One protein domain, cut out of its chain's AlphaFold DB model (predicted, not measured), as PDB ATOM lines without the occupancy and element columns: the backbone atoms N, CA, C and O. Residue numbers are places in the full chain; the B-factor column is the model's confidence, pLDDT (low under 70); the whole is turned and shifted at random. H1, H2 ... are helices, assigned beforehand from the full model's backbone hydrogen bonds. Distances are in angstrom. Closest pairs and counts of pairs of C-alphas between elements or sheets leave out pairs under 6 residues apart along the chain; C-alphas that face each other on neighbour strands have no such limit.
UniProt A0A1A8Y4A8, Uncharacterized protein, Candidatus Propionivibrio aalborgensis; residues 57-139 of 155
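Overview. This is residues 57 to 139 of the 155 residues of an uncharacterized protein of Candidatus Propionivibrio aalborgensis (UniProt A0A1A8Y4A8). A helical hairpin, H2 and H3, faces a crossed pair, H1 and H4, and the long loop of residues 71 to 90 covers the end where H1 stops and H2 starts. The printed part has 83 residues with four named helices, H1 to H4 in order, and no named strand: all helix. It is compact, with a radius of gyration of the C-alphas of 11.2 A and spans of 27 by 26 by 20 A.

Arrangement. H1, residues 59 to 70, touches H2, residues 91 to 102, with residues 60 to 64 alone; the closest C-alphas, Ala 60 and Ala 99, are 5.5 A apart. H2 and H3, residues 108 to 119, touch as a hairpin at a shallow tilt of 6 degrees, opposite ways, closest at C-alphas 101 and 111, 6.3 A. H4, residues 126 to 138, touches H1 at a steep tilt of 46 degrees, closest at C-alphas 67 and 131, 6.3 A. H1 and H3 are apart. In each helix every O i to N i+4 pair is within hydrogen-bond range.

Along the chain. H1 begins at C-alpha 59 (356.993, 389.985, 231.988) and spans 15.8 A, H2 16.0 A and H3 15.6 A. H4 spans 18.0 A, ending at C-alpha 138 (347.562, 391.341, 230.492).

Size, cuts and confidence. The printed part has no cut. The link from H1 to H2 is long. Residues 57 to 60 and 83 to 91 have pLDDT under 70.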
ATOM      1  N   SER A  57     362.077 387.460 234.072       51.00
ATOM      2  CA  SER A  57     362.446 388.873 234.319       51.00
ATOM      3  C   SER A  57     361.921 389.817 233.230       51.00
ATOM      4  O   SER A  57     362.169 391.009 233.266       51.00
ATOM      5  N   GLY A  58     361.218 389.288 232.225       59.06
ATOM      6  CA  GLY A  58     360.728 390.059 231.085       59.06
ATOM      7  C   GLY A  58     359.266 390.470 231.211       59.06
ATOM      8  O   GLY A  58     358.886 391.463 230.612       59.06
ATOM      9  N   ALA A  59     358.437 389.743 231.964       67.56
ATOM     10  CA  ALA A  59     356.993 389.985 231.988       67.56
ATOM     11  C   ALA A  59     356.621 391.328 232.632       67.56
ATOM     12  O   ALA A  59     355.839 392.087 232.062       67.56
ATOM     13  N   ALA A  60     357.207 391.657 233.785       68.88
ATOM     14  CA  ALA A  60     356.972 392.950 234.418       68.88
ATOM     15  C   ALA A  60     357.644 394.094 233.650       68.88
ATOM     16  O   ALA A  60     357.015 395.126 233.457       68.88
ATOM     17  N   ASP A  61     358.858 393.912 233.130       72.31
ATOM     18  CA  ASP A  61     359.513 394.901 232.262       72.31
ATOM     19  C   ASP A  61     358.742 395.140 230.948       72.31
ATOM     20  O   ASP A  61     358.578 396.279 230.493       72.31
ATOM     21  N   ALA A  62     358.182 394.084 230.358       77.44
ATOM     22  CA  ALA A  62     357.295 394.169 229.204       77.44
ATOM     23  C   ALA A  62     355.980 394.855 229.578       77.44
ATOM     24  O   ALA A  62     355.516 395.715 228.831       77.44
ATOM     25  N   PHE A  63     355.413 394.552 230.748       82.44
ATOM     26  CA  PHE A  63     354.245 395.254 231.268       82.44
ATOM     27  C   PHE A  63     354.534 396.742 231.481       82.44
ATOM     28  O   PHE A  63     353.735 397.570 231.061       82.44
ATOM     29  N   MET A  64     355.691 397.111 232.035       82.19
ATOM     30  CA  MET A  64     356.107 398.512 232.177       82.19
ATOM     31  C   MET A  64     356.236 399.198 230.823       82.19
ATOM     32  O   MET A  64     355.803 400.338 230.664       82.19
ATOM     33  N   THR A  65     356.792 398.506 229.831       82.50
ATOM     34  CA  THR A  65     356.869 399.005 228.453       82.50
ATOM     35  C   THR A  65     355.471 399.213 227.863       82.50
ATOM     36  O   THR A  65     355.190 400.231 227.229       82.50
ATOM     37  N   LEU A  66     354.550 398.275 228.096       83.19
ATOM     38  CA  LEU A  66     353.158 398.383 227.665       83.19
ATOM     39  C   LEU A  66     352.422 399.515 228.390       83.19
ATOM     40  O   LEU A  66     351.713 400.275 227.737       83.19
ATOM     41  N   ALA A  67     352.621 399.669 229.698       84.94
ATOM     42  CA  ALA A  67     352.036 400.728 230.512       84.94
ATOM     43  C   ALA A  67     352.516 402.102 230.044       84.94
ATOM     44  O   ALA A  67     351.697 402.993 229.832       84.94
ATOM     45  N   GLN A  68     353.813 402.256 229.768       84.12
ATOM     46  CA  GLN A  68     354.358 403.482 229.184       84.12
ATOM     47  C   GLN A  68     353.705 403.801 227.837       84.12
ATOM     48  O   GLN A  68     353.292 404.932 227.616       84.12
ATOM     49  N   ASN A  69     353.544 402.812 226.956       83.56
ATOM     50  CA  ASN A  69     352.981 403.026 225.621       83.56
ATOM     51  C   ASN A  69     351.461 403.260 225.615       83.56
ATOM     52  O   ASN A  69     350.955 404.035 224.805       83.56
ATOM     53  N   LYS A  70     350.708 402.558 226.469       85.88
ATOM     54  CA  LYS A  70     349.234 402.569 226.475       85.88
ATOM     55  C   LYS A  70     348.648 403.599 227.427       85.88
ATOM     56  O   LYS A  70     347.600 404.165 227.126       85.88
ATOM     57  N   CYS A  71     349.325 403.852 228.540       87.75
ATOM     58  CA  CYS A  71     348.914 404.832 229.538       87.75
ATOM     59  C   CYS A  71     349.679 406.153 229.414       87.75
ATOM     60  O   CYS A  71     349.564 407.010 230.287       87.75
ATOM     61  N   TRP A  72     350.423 406.339 228.320       85.12
ATOM     62  CA  TRP A  72     351.153 407.563 228.019       85.12
ATOM     63  C   TRP A  72     350.315 408.828 228.217       85.12
ATOM     64  O   TRP A  72     349.174 408.914 227.762       85.12
ATOM     65  N   GLY A  73     350.916 409.850 228.827       82.12
ATOM     66  CA  GLY A  73     350.327 411.180 228.968       82.12
ATOM     67  C   GLY A  73     349.247 411.267 230.046       82.12
ATOM     68  O   GLY A  73     348.661 412.328 230.234       82.12
ATOM     69  N   LYS A  74     348.972 410.168 230.757       87.12
ATOM     70  CA  LYS A  74     348.019 410.140 231.865       87.12
ATOM     71  C   LYS A  74     348.724 410.413 233.187       87.12
ATOM     72  O   LYS A  74     349.892 410.067 233.364       87.12
ATOM     73  N   HIS A  75     348.007 411.030 234.119       84.81
ATOM     74  CA  HIS A  75     348.566 411.434 235.405       84.81
ATOM     75  C   HIS A  75     348.428 410.354 236.480       84.81
ATOM     76  O   HIS A  75     347.390 409.701 236.586       84.81
ATOM     77  N   ILE A  76     349.479 410.221 237.289       82.94
ATOM     78  CA  ILE A  76     349.514 409.476 238.550       82.94
ATOM     79  C   ILE A  76     350.077 410.440 239.592       82.94
ATOM     80  O   ILE A  76     351.278 410.701 239.641       82.94
ATOM     81  N   GLY A  77     349.192 411.026 240.388       82.69
ATOM     82  CA  GLY A  77     349.524 412.061 241.354       82.69
ATOM     83  C   GLY A  77     350.046 413.313 240.668       82.69
ATOM     84  O   GLY A  77     349.412 413.835 239.749       82.69
ATOM     85  N   SER A  78     351.212 413.780 241.108       75.75
ATOM     86  CA  SER A  78     351.948 414.877 240.468       75.75
ATOM     87  C   SER A  78     352.760 414.436 239.243       75.75
ATOM     88  O   SER A  78     353.315 415.282 238.542       75.75
ATOM     89  N   MET A  79     352.831 413.130 238.966       75.88
ATOM     90  CA  MET A  79     353.603 412.566 237.862       75.88
ATOM     91  C   MET A  79     352.733 412.388 236.619       75.88
ATOM     92  O   MET A  79     351.527 412.154 236.708       75.88
ATOM     93  N   MET A  80     353.368 412.411 235.452       80.12
ATOM     94  CA  MET A  80     352.763 411.973 234.197       80.12
ATOM     95  C   MET A  80     353.483 410.713 233.722       80.12
ATOM     96  O   MET A  80     354.712 410.653 233.743       80.12
ATOM     97  N   ILE A  81     352.724 409.720 233.264       79.00
ATOM     98  CA  ILE A  81     353.289 408.538 232.617       79.00
ATOM     99  C   ILE A  81     353.916 408.986 231.297       79.00
ATOM    100  O   ILE A  81     353.223 409.449 230.389       79.00
ATOM    101  N   SER A  82     355.233 408.867 231.191       72.38
ATOM    102  CA  SER A  82     356.000 409.220 229.999       72.38
ATOM    103  C   SER A  82     357.011 408.123 229.667       72.38
ATOM    104  O   SER A  82     357.277 407.237 230.480       72.38
ATOM    105  N   ASN A  83     357.604 408.208 228.477       62.94
ATOM    106  CA  ASN A  83     358.749 407.401 228.029       62.94
ATOM    107  C   ASN A  83     359.954 407.421 228.972       62.94
ATOM    108  O   ASN A  83     360.849 406.597 228.813       62.94
ATOM    109  N   ASN A  84     360.040 408.392 229.878       60.28
ATOM    110  CA  ASN A  84     361.179 408.534 230.768       60.28
ATOM    111  C   ASN A  84     360.730 408.543 232.225       60.28
ATOM    112  O   ASN A  84     361.051 409.453 232.991       60.28
ATOM    113  N   MET A  85     359.983 407.502 232.602       63.75
ATOM    114  CA  MET A  85     359.617 407.281 233.996       63.75
ATOM    115  C   MET A  85     360.855 407.314 234.897       63.75
ATOM    116  O   MET A  85     360.834 408.023 235.892       63.75
ATOM    117  N   SER A  86     361.981 406.725 234.478       60.44
ATOM    118  CA  SER A  86     363.247 406.711 235.231       60.44
ATOM    119  C   SER A  86     363.796 408.075 235.668       60.44
ATOM    120  O   SER A  86     364.647 408.117 236.551       60.44
ATOM    121  N   SER A  87     363.355 409.187 235.069       55.84
ATOM    122  CA  SER A  87     363.781 410.538 235.460       55.84
ATOM    123  C   SER A  87     362.942 411.185 236.566       55.84
ATOM    124  O   SER A  87     363.258 412.302 236.964       55.84
ATOM    125  N   TYR A  88     361.902 410.521 237.075       62.03
ATOM    126  CA  TYR A  88     361.158 411.004 238.240       62.03
ATOM    127  C   TYR A  88     361.736 410.426 239.535       62.03
ATOM    128  O   TYR A  88     361.983 409.223 239.619       62.03
ATOM    129  N   ASP A  89     361.858 411.257 240.575       60.69
ATOM    130  CA  ASP A  89     362.407 410.863 241.886       60.69
ATOM    131  C   ASP A  89     361.686 409.652 242.503       60.69
ATOM    132  O   ASP A  89     362.300 408.821 243.170       60.69
ATOM    133  N   ASN A  90     360.388 409.499 242.221       61.50
ATOM    134  CA  ASN A  90     359.570 408.402 242.741       61.50
ATOM    135  C   ASN A  90     359.375 407.241 241.750       61.50
ATOM    136  O   ASN A  90     358.647 406.290 242.041       61.50
ATOM    137  N   SER A  91     360.028 407.289 240.586       67.44
ATOM    138  CA  SER A  91     359.964 406.229 239.581       67.44
ATOM    139  C   SER A  91     360.364 404.846 240.084       67.44
ATOM    140  O   SER A  91     359.651 403.904 239.747       67.44
ATOM    141  N   PRO A  92     361.453 404.654 240.858       76.25
ATOM    142  CA  PRO A  92     361.826 403.306 241.283       76.25
ATOM    143  C   PRO A  92     360.782 402.701 242.227       76.25
ATOM    144  O   PRO A  92     360.464 401.522 242.104       76.25
ATOM    145  N   TYR A  93     360.188 403.512 243.110       79.62
ATOM    146  CA  TYR A  93     359.098 403.070 243.981       79.62
ATOM    147  C   TYR A  93     357.849 402.706 243.176       79.62
ATOM    148  O   TYR A  93     357.272 401.639 243.368       79.62
ATOM    149  N   PHE A  94     357.451 403.572 242.243       82.88
ATOM    150  CA  PHE A  94     356.311 403.326 241.370       82.88
ATOM    151  C   PHE A  94     356.489 402.048 240.531       82.88
ATOM    152  O   PHE A  94     355.556 401.252 240.418       82.88
ATOM    153  N   MET A  95     357.682 401.836 239.965       80.88
ATOM    154  CA  MET A  95     357.999 400.656 239.163       80.88
ATOM    155  C   MET A  95     357.997 399.377 240.012       80.88
ATOM    156  O   MET A  95     357.392 398.388 239.607       80.88
ATOM    157  N   ASP A  96     358.589 399.391 241.209       82.19
ATOM    158  CA  ASP A  96     358.530 398.246 242.131       82.19
ATOM    159  C   ASP A  96     357.082 397.917 242.520       82.19
ATOM    160  O   ASP A  96     356.616 396.789 242.356       82.19
ATOM    161  N   LEU A  97     356.332 398.924 242.968       84.75
ATOM    162  CA  LEU A  97     354.958 398.766 243.428       84.75
ATOM    163  C   LEU A  97     354.034 398.252 242.311       84.75
ATOM    164  O   LEU A  97     353.224 397.352 242.533       84.75
ATOM    165  N   THR A  98     354.176 398.791 241.101       85.75
ATOM    166  CA  THR A  98     353.377 398.389 239.938       85.75
ATOM    167  C   THR A  98     353.751 396.988 239.454       85.75
ATOM    168  O   THR A  98     352.863 396.214 239.097       85.75
ATOM    169  N   ALA A  99     355.034 396.611 239.501       81.94
ATOM    170  CA  ALA A  99     355.457 395.240 239.223       81.94
ATOM    171  C   ALA A  99     354.851 394.264 240.242       81.94
ATOM    172  O   ALA A  99     354.275 393.245 239.868       81.94
ATOM    173  N   ARG A 100     354.883 394.609 241.534       81.88
ATOM    174  CA  ARG A 100     354.263 393.811 242.602       81.88
ATOM    175  C   ARG A 100     352.756 393.676 242.417       81.88
ATOM    176  O   ARG A 100     352.224 392.590 242.634       81.88
ATOM    177  N   PHE A 101     352.077 394.736 241.989       84.88
ATOM    178  CA  PHE A 101     350.651 394.696 241.678       84.88
ATOM    179  C   PHE A 101     350.363 393.781 240.485       84.88
ATOM    180  O   PHE A 101     349.571 392.849 240.613       84.88
ATOM    181  N   TYR A 102     351.069 393.971 239.365       83.88
ATOM    182  CA  TYR A 102     350.934 393.134 238.169       83.88
ATOM    183  C   TYR A 102     351.190 391.651 238.469       83.88
ATOM    184  O   TYR A 102     350.491 390.781 237.959       83.88
ATOM    185  N   CYS A 103     352.141 391.351 239.352       79.31
ATOM    186  CA  CYS A 103     352.458 389.985 239.768       79.31
ATOM    187  C   CYS A 103     351.549 389.428 240.868       79.31
ATOM    188  O   CYS A 103     351.698 388.273 241.266       79.31
ATOM    189  N   GLY A 104     350.605 390.232 241.357       77.31
ATOM    190  CA  GLY A 104     349.654 389.868 242.395       77.31
ATOM    191  C   GLY A 104     350.221 389.717 243.798       77.31
ATOM    192  O   GLY A 104     349.603 389.079 244.646       77.31
ATOM    193  N   ALA A 105     351.378 390.321 244.052       76.44
ATOM    194  CA  ALA A 105     351.954 390.441 245.386       76.44
ATOM    195  C   ALA A 105     351.246 391.505 246.241       76.44
ATOM    196  O   ALA A 105     351.300 391.435 247.468       76.44
ATOM    197  N   VAL A 106     350.591 392.479 245.608       78.56
ATOM    198  CA  VAL A 106     349.691 393.434 246.266       78.56
ATOM    199  C   VAL A 106     348.358 393.452 245.528       78.56
ATOM    200  O   VAL A 106     348.320 393.330 244.303       78.56
ATOM    201  N   ASP A 107     347.258 393.572 246.267       83.56
ATOM    202  CA  ASP A 107     345.934 393.749 245.680       83.56
ATOM    203  C   ASP A 107     345.702 395.201 245.241       83.56
ATOM    204  O   ASP A 107     346.453 396.108 245.605       83.56
ATOM    205  N   GLN A 108     344.642 395.428 244.465       88.06
ATOM    206  CA  GLN A 108     344.308 396.751 243.937       88.06
ATOM    207  C   GLN A 108     344.130 397.826 245.022       88.06
ATOM    208  O   GLN A 108     344.597 398.945 244.823       88.06
ATOM    209  N   ALA A 109     343.508 397.521 246.167       88.06
ATOM    210  CA  ALA A 109     343.332 398.514 247.227       88.06
ATOM    211  C   ALA A 109     344.675 398.861 247.878       88.06
ATOM    212  O   ALA A 109     344.974 400.037 248.079       88.06
ATOM    213  N   SER A 110     345.515 397.856 248.147       87.81
ATOM    214  CA  SER A 110     346.876 398.068 248.663       87.81
ATOM    215  C   SER A 110     347.750 398.857 247.684       87.81
ATOM    216  O   SER A 110     348.531 399.711 248.105       87.81
ATOM    217  N   TYR A 111     347.606 398.595 246.384       88.31
ATOM    218  CA  TYR A 111     348.281 399.321 245.311       88.31
ATOM    219  C   TYR A 111     347.863 400.796 245.287       88.31
ATOM    220  O   TYR A 111     348.715 401.671 245.417       88.31
ATOM    221  N   VAL A 112     346.559 401.077 245.210       90.19
ATOM    222  CA  VAL A 112     346.015 402.445 245.180       90.19
ATOM    223  C   VAL A 112     346.371 403.219 246.447       90.19
ATOM    224  O   VAL A 112     346.905 404.316 246.340       90.19
ATOM    225  N   ASN A 113     346.184 402.638 247.634       89.44
ATOM    226  CA  ASN A 113     346.518 403.292 248.903       89.44
ATOM    227  C   ASN A 113     348.021 403.630 249.004       89.44
ATOM    228  O   ASN A 113     348.417 404.654 249.560       89.44
ATOM    229  N   SER A 114     348.879 402.784 248.428       88.06
ATOM    230  CA  SER A 114     350.320 403.040 248.353       88.06
ATOM    231  C   SER A 114     350.644 404.182 247.380       88.06
ATOM    232  O   SER A 114     351.465 405.043 247.689       88.06
ATOM    233  N   LEU A 115     349.965 404.258 246.230       86.56
ATOM    234  CA  LEU A 115     350.096 405.395 245.310       86.56
ATOM    235  C   LEU A 115     349.568 406.701 245.932       86.56
ATOM    236  O   LEU A 115     350.200 407.745 245.779       86.56
ATOM    237  N   GLU A 116     348.456 406.652 246.662       87.00
ATOM    238  CA  GLU A 116     347.900 407.795 247.396       87.00
ATOM    239  C   GLU A 116     348.911 408.318 248.418       87.00
ATOM    240  O   GLU A 116     349.257 409.499 248.405       87.00
ATOM    241  N   SER A 117     349.460 407.431 249.250       84.56
ATOM    242  CA  SER A 117     350.374 407.822 250.324       84.56
ATOM    243  C   SER A 117     351.724 408.348 249.832       84.56
ATOM    244  O   SER A 117     352.301 409.211 250.492       84.56
ATOM    245  N   PHE A 118     352.264 407.814 248.734       79.31
ATOM    246  CA  PHE A 118     353.626 408.140 248.287       79.31
ATOM    247  C   PHE A 118     353.670 409.111 247.110       79.31
ATOM    248  O   PHE A 118     354.621 409.880 246.984       79.31
ATOM    249  N   LEU A 119     352.656 409.089 246.246       79.81
ATOM    250  CA  LEU A 119     352.607 409.902 245.029       79.81
ATOM    251  C   LEU A 119     351.489 410.944 245.057       79.81
ATOM    252  O   LEU A 119     351.385 411.728 244.112       79.81
ATOM    253  N   ASN A 120     350.660 410.969 246.110       83.62
ATOM    254  CA  ASN A 120     349.446 411.785 246.172       83.62
ATOM    255  C   ASN A 120     348.534 411.533 244.951       83.62
ATOM    256  O   ASN A 120     347.944 412.455 244.382       83.62
ATOM    257  N   ALA A 121     348.504 410.278 244.492       83.62
ATOM    258  CA  ALA A 121     347.761 409.839 243.318       83.62
ATOM    259  C   ALA A 121     346.421 409.243 243.728       83.62
ATOM    260  O   ALA A 121     346.413 408.389 244.591       83.62
ATOM    261  N   ASN A 122     345.313 409.640 243.102       80.00
ATOM    262  CA  ASN A 122     343.976 409.154 243.473       80.00
ATOM    263  C   ASN A 122     343.545 407.978 242.588       80.00
ATOM    264  O   ASN A 122     343.920 407.918 241.415       80.00
ATOM    265  N   ALA A 123     342.688 407.105 243.126       84.94
ATOM    266  CA  ALA A 123     342.113 405.962 242.409       84.94
ATOM    267  C   ALA A 123     341.459 406.339 241.065       84.94
ATOM    268  O   ALA A 123     341.576 405.594 240.095       84.94
ATOM    269  N   ASP A 124     340.807 407.504 241.012       85.25
ATOM    270  CA  ASP A 124     340.062 407.994 239.846       85.25
ATOM    271  C   ASP A 124     340.935 408.706 238.803       85.25
ATOM    272  O   ASP A 124     340.434 409.181 237.784       85.25
ATOM    273  N   GLN A 125     342.243 408.838 239.040       85.81
ATOM    274  CA  GLN A 125     343.114 409.451 238.046       85.81
ATOM    275  C   GLN A 125     343.277 408.538 236.837       85.81
ATOM    276  O   GLN A 125     343.568 407.348 236.969       85.81
ATOM    277  N   ASP A 126     343.198 409.137 235.647       88.56
ATOM    278  CA  ASP A 126     343.277 408.421 234.373       88.56
ATOM    279  C   ASP A 126     344.474 407.464 234.290       88.56
ATOM    280  O   ASP A 126     344.365 406.391 233.695       88.56
ATOM    281  N   GLY A 127     345.627 407.843 234.856       87.69
ATOM    282  CA  GLY A 127     346.835 407.019 234.829       87.69
ATOM    283  C   GLY A 127     346.736 405.799 235.739       87.69
ATOM    284  O   GLY A 127     347.146 404.714 235.333       87.69
ATOM    285  N   VAL A 128     346.143 405.956 236.924       88.94
ATOM    286  CA  VAL A 128     345.933 404.861 237.884       88.94
ATOM    287  C   VAL A 128     344.935 403.854 237.318       88.94
ATOM    288  O   VAL A 128     345.248 402.665 237.243       88.94
ATOM    289  N   VAL A 129     343.790 404.337 236.824       91.81
ATOM    290  CA  VAL A 129     342.764 403.505 236.174       91.81
ATOM    291  C   VAL A 129     343.356 402.739 234.990       91.81
ATOM    292  O   VAL A 129     343.207 401.523 234.903       91.81
ATOM    293  N   CYS A 130     344.110 403.421 234.120       91.12
ATOM    294  CA  CYS A 130     344.704 402.790 232.944       91.12
ATOM    295  C   CYS A 130     345.634 401.622 233.295       91.12
ATOM    296  O   CYS A 130     345.597 400.588 232.627       91.12
ATOM    297  N   ILE A 131     346.456 401.759 234.338       90.00
ATOM    298  CA  ILE A 131     347.377 400.693 234.747       90.00
ATOM    299  C   ILE A 131     346.634 399.514 235.366       90.00
ATOM    300  O   ILE A 131     346.989 398.370 235.085       90.00
ATOM    301  N   ILE A 132     345.596 399.775 236.160       91.00
ATOM    302  CA  ILE A 132     344.759 398.723 236.747       91.00
ATOM    303  C   ILE A 132     344.071 397.908 235.647       91.00
ATOM    304  O   ILE A 132     344.162 396.679 235.654       91.00
ATOM    305  N   ASP A 133     343.448 398.578 234.676       90.69
ATOM    306  CA  ASP A 133     342.780 397.921 233.548       90.69
ATOM    307  C   ASP A 133     343.765 397.147 232.668       90.69
ATOM    308  O   ASP A 133     343.496 396.015 232.252       90.69
ATOM    309  N   LEU A 134     344.935 397.733 232.395       87.81
ATOM    310  CA  LEU A 134     345.975 397.068 231.620       87.81
ATOM    311  C   LEU A 134     346.487 395.820 232.350       87.81
ATOM    312  O   LEU A 134     346.609 394.768 231.731       87.81
ATOM    313  N   ALA A 135     346.736 395.893 233.659       85.81
ATOM    314  CA  ALA A 135     347.190 394.743 234.442       85.81
ATOM    315  C   ALA A 135     346.151 393.613 234.455       85.81
ATOM    316  O   ALA A 135     346.507 392.446 234.294       85.81
ATOM    317  N   ALA A 136     344.866 393.952 234.576       84.38
ATOM    318  CA  ALA A 136     343.764 392.993 234.508       84.38
ATOM    319  C   ALA A 136     343.706 392.256 233.168       84.38
ATOM    320  O   ALA A 136     343.450 391.052 233.112       84.38
ATOM    321  N   LYS A 137     343.938 393.000 232.083       82.44
ATOM    322  CA  LYS A 137     343.913 392.485 230.719       82.44
ATOM    323  C   LYS A 137     345.113 391.589 230.420       82.44
ATOM    324  O   LYS A 137     344.945 390.537 229.811       82.44
ATOM    325  N   GLU A 138     346.304 392.014 230.829       80.06
ATOM    326  CA  GLU A 138     347.562 391.341 230.492       80.06
ATOM    327  C   GLU A 138     347.920 390.218 231.481       80.06
ATOM    328  O   GLU A 138     348.688 389.321 231.140       80.06
ATOM    329  N   ASN A 139     347.363 390.225 232.697       74.06
ATOM    330  CA  ASN A 139     347.502 389.129 233.648       74.06
ATOM    331  C   ASN A 139     346.170 388.844 234.375       74.06
ATOM    332  O   ASN A 139     345.822 389.542 235.331       74.06
TER     333      ASN A 139